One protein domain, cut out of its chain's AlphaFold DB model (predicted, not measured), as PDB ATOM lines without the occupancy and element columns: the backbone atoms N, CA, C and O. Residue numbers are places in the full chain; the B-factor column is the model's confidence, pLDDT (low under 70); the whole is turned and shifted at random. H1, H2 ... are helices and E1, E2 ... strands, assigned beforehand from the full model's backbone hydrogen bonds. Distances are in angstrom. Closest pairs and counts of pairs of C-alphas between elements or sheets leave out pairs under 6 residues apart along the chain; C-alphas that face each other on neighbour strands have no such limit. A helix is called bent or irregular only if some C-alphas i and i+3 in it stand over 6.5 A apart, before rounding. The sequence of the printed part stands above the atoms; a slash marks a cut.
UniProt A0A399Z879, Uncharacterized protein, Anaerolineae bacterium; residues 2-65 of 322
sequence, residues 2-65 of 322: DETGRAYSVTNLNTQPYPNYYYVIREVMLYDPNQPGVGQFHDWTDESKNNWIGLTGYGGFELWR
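This is residues 2 to 65 of the 322 residues of an uncharacterized protein of Anaerolineae bacterium (UniProt A0A399Z879). A long, bent two-stranded hairpin, E1 and E2, makes the longest axis, and a small helical corner, H1 and H2, sits to one side of it, with H1 near the last residues of E2. Beyond H2 a long tail without a named element, residues 51 to 65, swings out and runs back past H1. The printed part has 64 residues, with two named strands and then two named helices in the order E1, E2, H1, H2; the sheet E1 - E2 is antiparallel. The class is mixed, helices and strands, with under half of the residues in named elements. The whole is only just loose, close to compact, with a radius of gyration of the C-alphas of 13.1 A and spans of 40 by 27 by 23 A.

E1, residues 7 to 14, and E2, residues 23 to 31, form an antiparallel hairpin, their directions at 148 degrees. N 9 and O 28 are within hydrogen-bond range at 3.0 A, as are N 24 and O 13 at 2.9 A. E1 bends by 64 degrees at residue 10 and E2 by 66 degrees at residue 26. H1, residues 40 to 45, has its closest C-alphas to E2 at Gln 40 and Leu 30, 4.6 A apart. E1 and H1 are apart. H2, residues 47 to 50, and H1 only just touch, only at the corner, with 3 pairs of C-alphas within 8 A; the closest are those of Trp 44 and Asn 50, 6.1 A. H2 is apart from E1 and E2. In H1 every O i to N i+4 pair is within hydrogen-bond range; H2 is too short for such a pair.

E1 begins at C-alpha 7, (42.390, 75.118, 37.853), and is 20.3 A long. E2 is 21.5 A long, H1 8.6 A, and H2 5.2 A, ending at C-alpha 50, (47.963, 73.283, 17.595).

The two C-alphas farthest apart are those of Glu 3 and Pro 19, 39.9 A. The printed part has no cut. The link H1 to H2 is tight, and the links E1 to E2 and E2 to H1 are short. The model's mean pLDDT over the printed part is 74.7, with residues 16 to 21, residue 47 and residues 50 to 65 under 70.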
ATOM      1  N   ASP A   2      39.099  76.760  41.879       88.25
ATOM      2  CA  ASP A   2      37.785  77.066  42.447       88.25
ATOM      3  C   ASP A   2      37.262  75.951  43.369       88.25
ATOM      4  O   ASP A   2      37.919  74.928  43.571       88.25
ATOM      5  N   GLU A   3      36.062  76.151  43.914       90.19
ATOM      6  CA  GLU A   3      35.393  75.238  44.857       90.19
ATOM      7  C   GLU A   3      35.093  73.849  44.268       90.19
ATOM      8  O   GLU A   3      34.875  72.893  45.009       90.19
ATOM      9  N   THR A   4      35.108  73.720  42.941       88.88
ATOM     10  CA  THR A   4      34.876  72.456  42.224       88.88
ATOM     11  C   THR A   4      36.174  71.768  41.796       88.88
ATOM     12  O   THR A   4      36.139  70.717  41.156       88.88
ATOM     13  N   GLY A   5      37.328  72.348  42.149       86.75
ATOM     14  CA  GLY A   5      38.655  71.835  41.815       86.75
ATOM     15  C   GLY A   5      39.161  72.241  40.428       86.75
ATOM     16  O   GLY A   5      40.209  71.752  40.006       86.75
ATOM     17  N   ARG A   6      38.467  73.137  39.711       91.44
ATOM     18  CA  ARG A   6      38.930  73.631  38.405       91.44
ATOM     19  C   ARG A   6      40.128  74.550  38.597       91.44
ATOM     20  O   ARG A   6      40.137  75.438  39.458       91.44
ATOM     21  N   ALA A   7      41.167  74.334  37.799       90.62
ATOM     22  CA  ALA A   7      42.390  75.118  37.853       90.62
ATOM     23  C   ALA A   7      42.330  76.263  36.844       90.62
ATOM     24  O   ALA A   7      41.998  76.054  35.680       90.62
ATOM     25  N   TYR A   8      42.703  77.460  37.289       91.62
ATOM     26  CA  TYR A   8      42.754  78.668  36.473       91.62
ATOM     27  C   TYR A   8      44.148  79.274  36.551       91.62
ATOM     28  O   TYR A   8      44.851  79.101  37.550       91.62
ATOM     29  N   SER A   9      44.540  79.977  35.497       89.31
ATOM     30  CA  SER A   9      45.744  80.799  35.484       89.31
ATOM     31  C   SER A   9      45.529  82.017  34.600       89.31
ATOM     32  O   SER A   9      44.706  82.000  33.686       89.31
ATOM     33  N   VAL A  10      46.288  83.072  34.864       85.50
ATOM     34  CA  VAL A  10      46.376  84.229  33.980       85.50
ATOM     35  C   VAL A  10      47.533  83.978  33.026       85.50
ATOM     36  O   VAL A  10      48.673  83.817  33.452       85.50
ATOM     37  N   THR A  11      47.240  83.926  31.730       79.19
ATOM     38  CA  THR A  11      48.260  83.703  30.705       79.19
ATOM     39  C   THR A  11      48.099  84.680  29.553       79.19
ATOM     40  O   THR A  11      47.038  85.273  29.347       79.19
ATOM     41  N   ASN A  12      49.186  84.862  28.813       80.00
ATOM     42  CA  ASN A  12      49.198  85.680  27.622       80.00
ATOM     43  C   ASN A  12      48.864  84.813  26.404       80.00
ATOM     44  O   ASN A  12      49.627  83.914  26.051       80.00
ATOM     45  N   LEU A  13      47.723  85.072  25.770       73.88
ATOM     46  CA  LEU A  13      47.267  84.308  24.618       73.88
ATOM     47  C   LEU A  13      47.402  85.102  23.334       73.88
ATOM     48  O   LEU A  13      47.036  86.275  23.248       73.88
ATOM     49  N   ASN A  14      47.891  84.411  22.315       73.38
ATOM     50  CA  ASN A  14      47.922  84.925  20.965       73.38
ATOM     51  C   ASN A  14      46.511  84.882  20.367       73.38
ATOM     52  O   ASN A  14      45.822  83.866  20.462       73.38
ATOM     53  N   THR A  15      46.075  85.983  19.766       70.31
ATOM     54  CA  THR A  15      44.710  86.119  19.240       70.31
ATOM     55  C   THR A  15      44.604  85.951  17.725       70.31
ATOM     56  O   THR A  15      43.482  85.848  17.232       70.31
ATOM     57  N   GLN A  16      45.721  85.883  16.980       66.94
ATOM     58  CA  GLN A  16      45.715  85.715  15.516       66.94
ATOM     59  C   GLN A  16      46.947  84.950  14.981       66.94
ATOM     60  O   GLN A  16      48.007  84.969  15.609       66.94
ATOM     61  N   PRO A  17      46.839  84.278  13.815       63.94
ATOM     62  CA  PRO A  17      47.982  83.659  13.145       63.94
ATOM     63  C   PRO A  17      48.963  84.703  12.578       63.94
ATOM     64  O   PRO A  17      48.614  85.863  12.347       63.94
ATOM     65  N   TYR A  18      50.206  84.274  12.340       53.12
ATOM     66  CA  TYR A  18      51.266  85.082  11.722       53.12
ATOM     67  C   TYR A  18      50.777  85.806  10.449       53.12
ATOM     68  O   TYR A  18      50.071  85.183   9.653       53.12
ATOM     69  N   PRO A  19      51.178  87.070  10.185       58.97
ATOM     70  CA  PRO A  19      52.142  87.901  10.926       58.97
ATOM     71  C   PRO A  19      51.531  88.854  11.972       58.97
ATOM     72  O   PRO A  19      52.269  89.595  12.616       58.97
ATOM     73  N   ASN A  20      50.208  88.858  12.162       69.19
ATOM     74  CA  ASN A  20      49.507  89.890  12.938       69.19
ATOM     75  C   ASN A  20      49.294  89.486  14.404       69.19
ATOM     76  O   ASN A  20      48.161  89.362  14.865       69.19
ATOM     77  N   TYR A  21      50.374  89.259  15.151       69.06
ATOM     78  CA  TYR A  21      50.260  88.835  16.547       69.06
ATOM     79  C   TYR A  21      49.786  89.965  17.464       69.06
ATOM     80  O   TYR A  21      50.490  90.952  17.674       69.06
ATOM     81  N   TYR A  22      48.620  89.764  18.078       74.69
ATOM     82  CA  TYR A  22      48.188  90.516  19.251       74.69
ATOM     83  C   TYR A  22      48.063  89.573  20.440       74.69
ATOM     84  O   TYR A  22      47.517  88.471  20.340       74.69
ATOM     85  N   TYR A  23      48.558  90.050  21.570       77.19
ATOM     86  CA  TYR A  23      48.626  89.335  22.828       77.19
ATOM     87  C   TYR A  23      47.552  89.868  23.768       77.19
ATOM     88  O   TYR A  23      47.476  91.075  24.001       77.19
ATOM     89  N   VAL A  24      46.714  88.977  24.291       81.94
ATOM     90  CA  VAL A  24      45.721  89.320  25.308       81.94
ATOM     91  C   VAL A  24      46.029  88.533  26.568       81.94
ATOM     92  O   VAL A  24      46.053  87.303  26.566       81.94
ATOM     93  N   ILE A  25      46.235  89.264  27.660       80.81
ATOM     94  CA  ILE A  25      46.330  88.692  28.998       80.81
ATOM     95  C   ILE A  25      44.906  88.420  29.465       80.81
ATOM     96  O   ILE A  25      44.106  89.348  29.599       80.81
ATOM     97  N   ARG A  26      44.578  87.153  29.704       88.12
ATOM     98  CA  ARG A  26      43.286  86.774  30.276       88.12
ATOM     99  C   ARG A  26      43.439  85.613  31.240       88.12
ATOM    100  O   ARG A  26      44.344  84.789  31.105       88.12
ATOM    101  N   GLU A  27      42.527  85.551  32.199       90.75
ATOM    102  CA  GLU A  27      42.328  84.338  32.975       90.75
ATOM    103  C   GLU A  27      41.745  83.252  32.064       90.75
ATOM    104  O   GLU A  27      40.831  83.500  31.274       90.75
ATOM    105  N   VAL A  28      42.305  82.052  32.153       91.12
ATOM    106  CA  VAL A  28      41.828  80.867  31.446       91.12
ATOM    107  C   VAL A  28      41.705  79.700  32.405       91.12
ATOM    108  O   VAL A  28      42.510  79.543  33.325       91.12
ATOM    109  N   MET A  29      40.714  78.848  32.158       92.69
ATOM    110  CA  MET A  29      40.630  77.550  32.811       92.69
ATOM    111  C   MET A  29      41.697  76.638  32.209       92.69
ATOM    112  O   MET A  29      41.652  76.341  31.018       92.69
ATOM    113  N   LEU A  30      42.662  76.202  33.015       89.56
ATOM    114  CA  LEU A  30      43.703  75.268  32.597       89.56
ATOM    115  C   LEU A  30      43.158  73.841  32.483       89.56
ATOM    116  O   LEU A  30      43.427  73.169  31.489       89.56
ATOM    117  N   TYR A  31      42.396  73.404  33.489       88.31
ATOM    118  CA  TYR A  31      41.933  72.025  33.635       88.31
ATOM    119  C   TYR A  31      40.674  71.945  34.507       88.31
ATOM    120  O   TYR A  31      40.610  72.592  35.557       88.31
ATOM    121  N   ASP A  32      39.711  71.118  34.098       91.12
ATOM    122  CA  ASP A  32      38.562  70.708  34.911       91.12
ATOM    123  C   ASP A  32      38.677  69.207  35.252       91.12
ATOM    124  O   ASP A  32      38.613  68.373  34.342       91.12
ATOM    125  N   PRO A  33      38.825  68.826  36.539       86.38
ATOM    126  CA  PRO A  33      38.939  67.421  36.930       86.38
ATOM    127  C   PRO A  33      37.691  66.592  36.613       86.38
ATOM    128  O   PRO A  33      37.794  65.380  36.434       86.38
ATOM    129  N   ASN A  34      36.522  67.229  36.511       90.94
ATOM    130  CA  ASN A  34      35.262  66.557  36.200       90.94
ATOM    131  C   ASN A  34      34.999  66.490  34.687       90.94
ATOM    132  O   ASN A  34      34.110  65.757  34.251       90.94
ATOM    133  N   GLN A  35      35.761  67.240  33.883       92.06
ATOM    134  CA  GLN A  35      35.643  67.294  32.426       92.06
ATOM    135  C   GLN A  35      37.031  67.344  31.760       92.06
ATOM    136  O   GLN A  35      37.445  68.396  31.270       92.06
ATOM    137  N   PRO A  36      37.746  66.204  31.665       80.00
ATOM    138  CA  PRO A  36      39.125  66.162  31.159       80.00
ATOM    139  C   PRO A  36      39.317  66.675  29.720       80.00
ATOM    140  O   PRO A  36      40.438  66.986  29.331       80.00
ATOM    141  N   GLY A  37      38.238  66.757  28.933       85.81
ATOM    142  CA  GLY A  37      38.233  67.295  27.568       85.81
ATOM    143  C   GLY A  37      38.081  68.819  27.474       85.81
ATOM    144  O   GLY A  37      37.856  69.334  26.381       85.81
ATOM    145  N   VAL A  38      38.119  69.544  28.598       88.00
ATOM    146  CA  VAL A  38      37.887  70.994  28.646       88.00
ATOM    147  C   VAL A  38      39.046  71.696  29.352       88.00
ATOM    148  O   VAL A  38      39.550  71.238  30.377       88.00
ATOM    149  N   GLY A  39      39.443  72.852  28.817       88.31
ATOM    150  CA  GLY A  39      40.477  73.711  29.385       88.31
ATOM    151  C   GLY A  39      41.675  73.885  28.461       88.31
ATOM    152  O   GLY A  39      41.866  73.161  27.484       88.31
ATOM    153  N   GLN A  40      42.506  74.865  28.796       86.19
ATOM    154  CA  GLN A  40      43.625  75.299  27.974       86.19
ATOM    155  C   GLN A  40      44.664  74.189  27.755       86.19
ATOM    156  O   GLN A  40      45.296  74.158  26.703       86.19
ATOM    157  N   PHE A  41      44.824  73.260  28.706       82.88
ATOM    158  CA  PHE A  41      45.716  72.108  28.544       82.88
ATOM    159  C   PHE A  41      45.226  71.117  27.491       82.88
ATOM    160  O   PHE A  41      46.032  70.631  26.699       82.88
ATOM    161  N   HIS A  42      43.919  70.853  27.449       84.00
ATOM    162  CA  HIS A  42      43.328  70.036  26.394       84.00
ATOM    163  C   HIS A  42      43.473  70.735  25.038       84.00
ATOM    164  O   HIS A  42      43.943  70.133  24.080       84.00
ATOM    165  N   ASP A  43      43.168  72.036  24.973       81.88
ATOM    166  CA  ASP A  43      43.286  72.796  23.727       81.88
ATOM    167  C   ASP A  43      44.726  72.814  23.200       81.88
ATOM    168  O   ASP A  43      44.945  72.541  22.025       81.88
ATOM    169  N   TRP A  44      45.726  73.093  24.044       76.69
ATOM    170  CA  TRP A  44      47.137  73.120  23.632       76.69
ATOM    171  C   TRP A  44      47.677  71.766  23.173       76.69
ATOM    172  O   TRP A  44      48.599  71.740  22.365       76.69
ATOM    173  N   THR A  45      47.113  70.662  23.666       72.06
ATOM    174  CA  THR A  45      47.526  69.300  23.290       72.06
ATOM    175  C   THR A  45      46.723  68.722  22.120       72.06
ATOM    176  O   THR A  45      47.059  67.649  21.627       72.06
ATOM    177  N   ASP A  46      45.703  69.435  21.623       76.88
ATOM    178  CA  ASP A  46      44.940  69.060  20.430       76.88
ATOM    179  C   ASP A  46      45.785  69.264  19.159       76.88
ATOM    180  O   ASP A  46      45.840  70.351  18.569       76.88
ATOM    181  N   GLU A  47      46.438  68.186  18.720       69.56
ATOM    182  CA  GLU A  47      47.296  68.161  17.530       69.56
ATOM    183  C   GLU A  47      46.573  68.617  16.254       69.56
ATOM    184  O   GLU A  47      47.209  69.145  15.340       69.56
ATOM    185  N   SER A  48      45.241  68.476  16.186       76.94
ATOM    186  CA  SER A  48      44.464  68.909  15.020       76.94
ATOM    187  C   SER A  48      44.388  70.435  14.882       76.94
ATOM    188  O   SER A  48      44.139  70.941  13.787       76.94
ATOM    189  N   LYS A  49      44.629  71.175  15.974       71.88
ATOM    190  CA  LYS A  49      44.538  72.645  16.029       71.88
ATOM    191  C   LYS A  49      45.881  73.329  16.269       71.88
ATOM    192  O   LYS A  49      46.086  74.451  15.805       71.88
ATOM    193  N   ASN A  50      46.782  72.668  16.992       69.38
ATOM    194  CA  ASN A  50      47.963  73.283  17.595       69.38
ATOM    195  C   ASN A  50      49.281  72.590  17.204       69.38
ATOM    196  O   ASN A  50      50.251  72.606  17.949       69.38
ATOM    197  N   ASN A  51      49.359  72.045  15.987       62.22
ATOM    198  CA  ASN A  51      50.587  71.451  15.432       62.22
ATOM    199  C   ASN A  51      51.722  72.456  15.112       62.22
ATOM    200  O   ASN A  51      52.805  72.044  14.700       62.22
ATOM    201  N   TRP A  52      51.470  73.763  15.254       57.38
ATOM    202  CA  TRP A  52      52.367  74.859  14.861       57.38
ATOM    203  C   TRP A  52      52.892  75.685  16.040       57.38
ATOM    204  O   TRP A  52      53.914  76.360  15.899       57.38
ATOM    205  N   ILE A  53      52.229  75.643  17.203       59.66
ATOM    206  CA  ILE A  53      52.883  76.057  18.445       59.66
ATOM    207  C   ILE A  53      53.950  75.002  18.685       59.66
ATOM    208  O   ILE A  53      53.631  73.818  18.664       59.66
ATOM    209  N   GLY A  54      55.220  75.407  18.767       48.50
ATOM    210  CA  GLY A  54      56.328  74.467  18.905       48.50
ATOM    211  C   GLY A  54      55.978  73.431  19.963       48.50
ATOM    212  O   GLY A  54      55.885  73.775  21.139       48.50
ATOM    213  N   LEU A  55      55.714  72.198  19.521       51.22
ATOM    214  CA  LEU A  55      55.455  71.060  20.385       51.22
ATOM    215  C   LEU A  55      56.776  70.789  21.099       51.22
ATOM    216  O   LEU A  55      57.602  69.998  20.643       51.22
ATOM    217  N   THR A  56      57.057  71.527  22.170       48.91
ATOM    218  CA  THR A  56      58.151  71.176  23.062       48.91
ATOM    219  C   THR A  56      57.754  69.862  23.713       48.91
ATOM    220  O   THR A  56      56.917  69.841  24.608       48.91
ATOM    221  N   GLY A  57      58.335  68.778  23.198       48.88
ATOM    222  CA  GLY A  57      58.106  67.409  23.644       48.88
ATOM    223  C   GLY A  57      56.863  66.779  23.019       48.88
ATOM    224  O   GLY A  57      55.736  67.170  23.300       48.88
ATOM    225  N   TYR A  58      57.064  65.744  22.209       46.56
ATOM    226  CA  TYR A  58      56.026  64.804  21.785       46.56
ATOM    227  C   TYR A  58      55.376  64.090  23.003       46.56
ATOM    228  O   TYR A  58      55.700  62.932  23.260       46.56
ATOM    229  N   GLY A  59      54.483  64.742  23.769       49.56
ATOM    230  CA  GLY A  59      53.566  64.035  24.683       49.56
ATOM    231  C   GLY A  59      53.404  64.498  26.141       49.56
ATOM    232  O   GLY A  59      53.245  63.633  27.001       49.56
ATOM    233  N   GLY A  60      53.362  65.799  26.461       53.84
ATOM    234  CA  GLY A  60      52.752  66.256  27.730       53.84
ATOM    235  C   GLY A  60      53.406  67.453  28.426       53.84
ATOM    236  O   GLY A  60      54.365  68.036  27.935       53.84
ATOM    237  N   PHE A  61      52.854  67.817  29.589       54.62
ATOM    238  CA  PHE A  61      53.392  68.850  30.481       54.62
ATOM    239  C   PHE A  61      54.419  68.247  31.442       54.62
ATOM    240  O   PHE A  61      54.165  67.202  32.047       54.62
ATOM    241  N   GLU A  62      55.537  68.937  31.665       51.88
ATOM    242  CA  GLU A  62      56.407  68.632  32.800       51.88
ATOM    243  C   GLU A  62      55.730  69.097  34.090       51.88
ATOM    244  O   GLU A  62      55.604  70.291  34.370       51.88
ATOM    245  N   LEU A  63      55.258  68.135  34.877       59.44
ATOM    246  CA  LEU A  63      54.664  68.413  36.171       59.44
ATOM    247  C   LEU A  63      55.737  68.378  37.256       59.44
ATOM    248  O   LEU A  63      56.110  67.321  37.763       59.44
ATOM    249  N   TRP A  64      56.183  69.562  37.653       59.19
ATOM    250  CA  TRP A  64      57.060  69.741  38.798       59.19
ATOM    251  C   TRP A  64      56.212  69.703  40.072       59.19
ATOM    252  O   TRP A  64      55.409  70.598  40.331       59.19
ATOM    253  N   ARG A  65      56.356  68.635  40.863       61.31
ATOM    254  CA  ARG A  65      55.786  68.553  42.214       61.31
ATOM    255  C   ARG A  65      56.914  68.644  43.215       61.31
ATOM    256  O   ARG A  65      57.927  67.960  43.067       61.31
TER     257      ARG A  65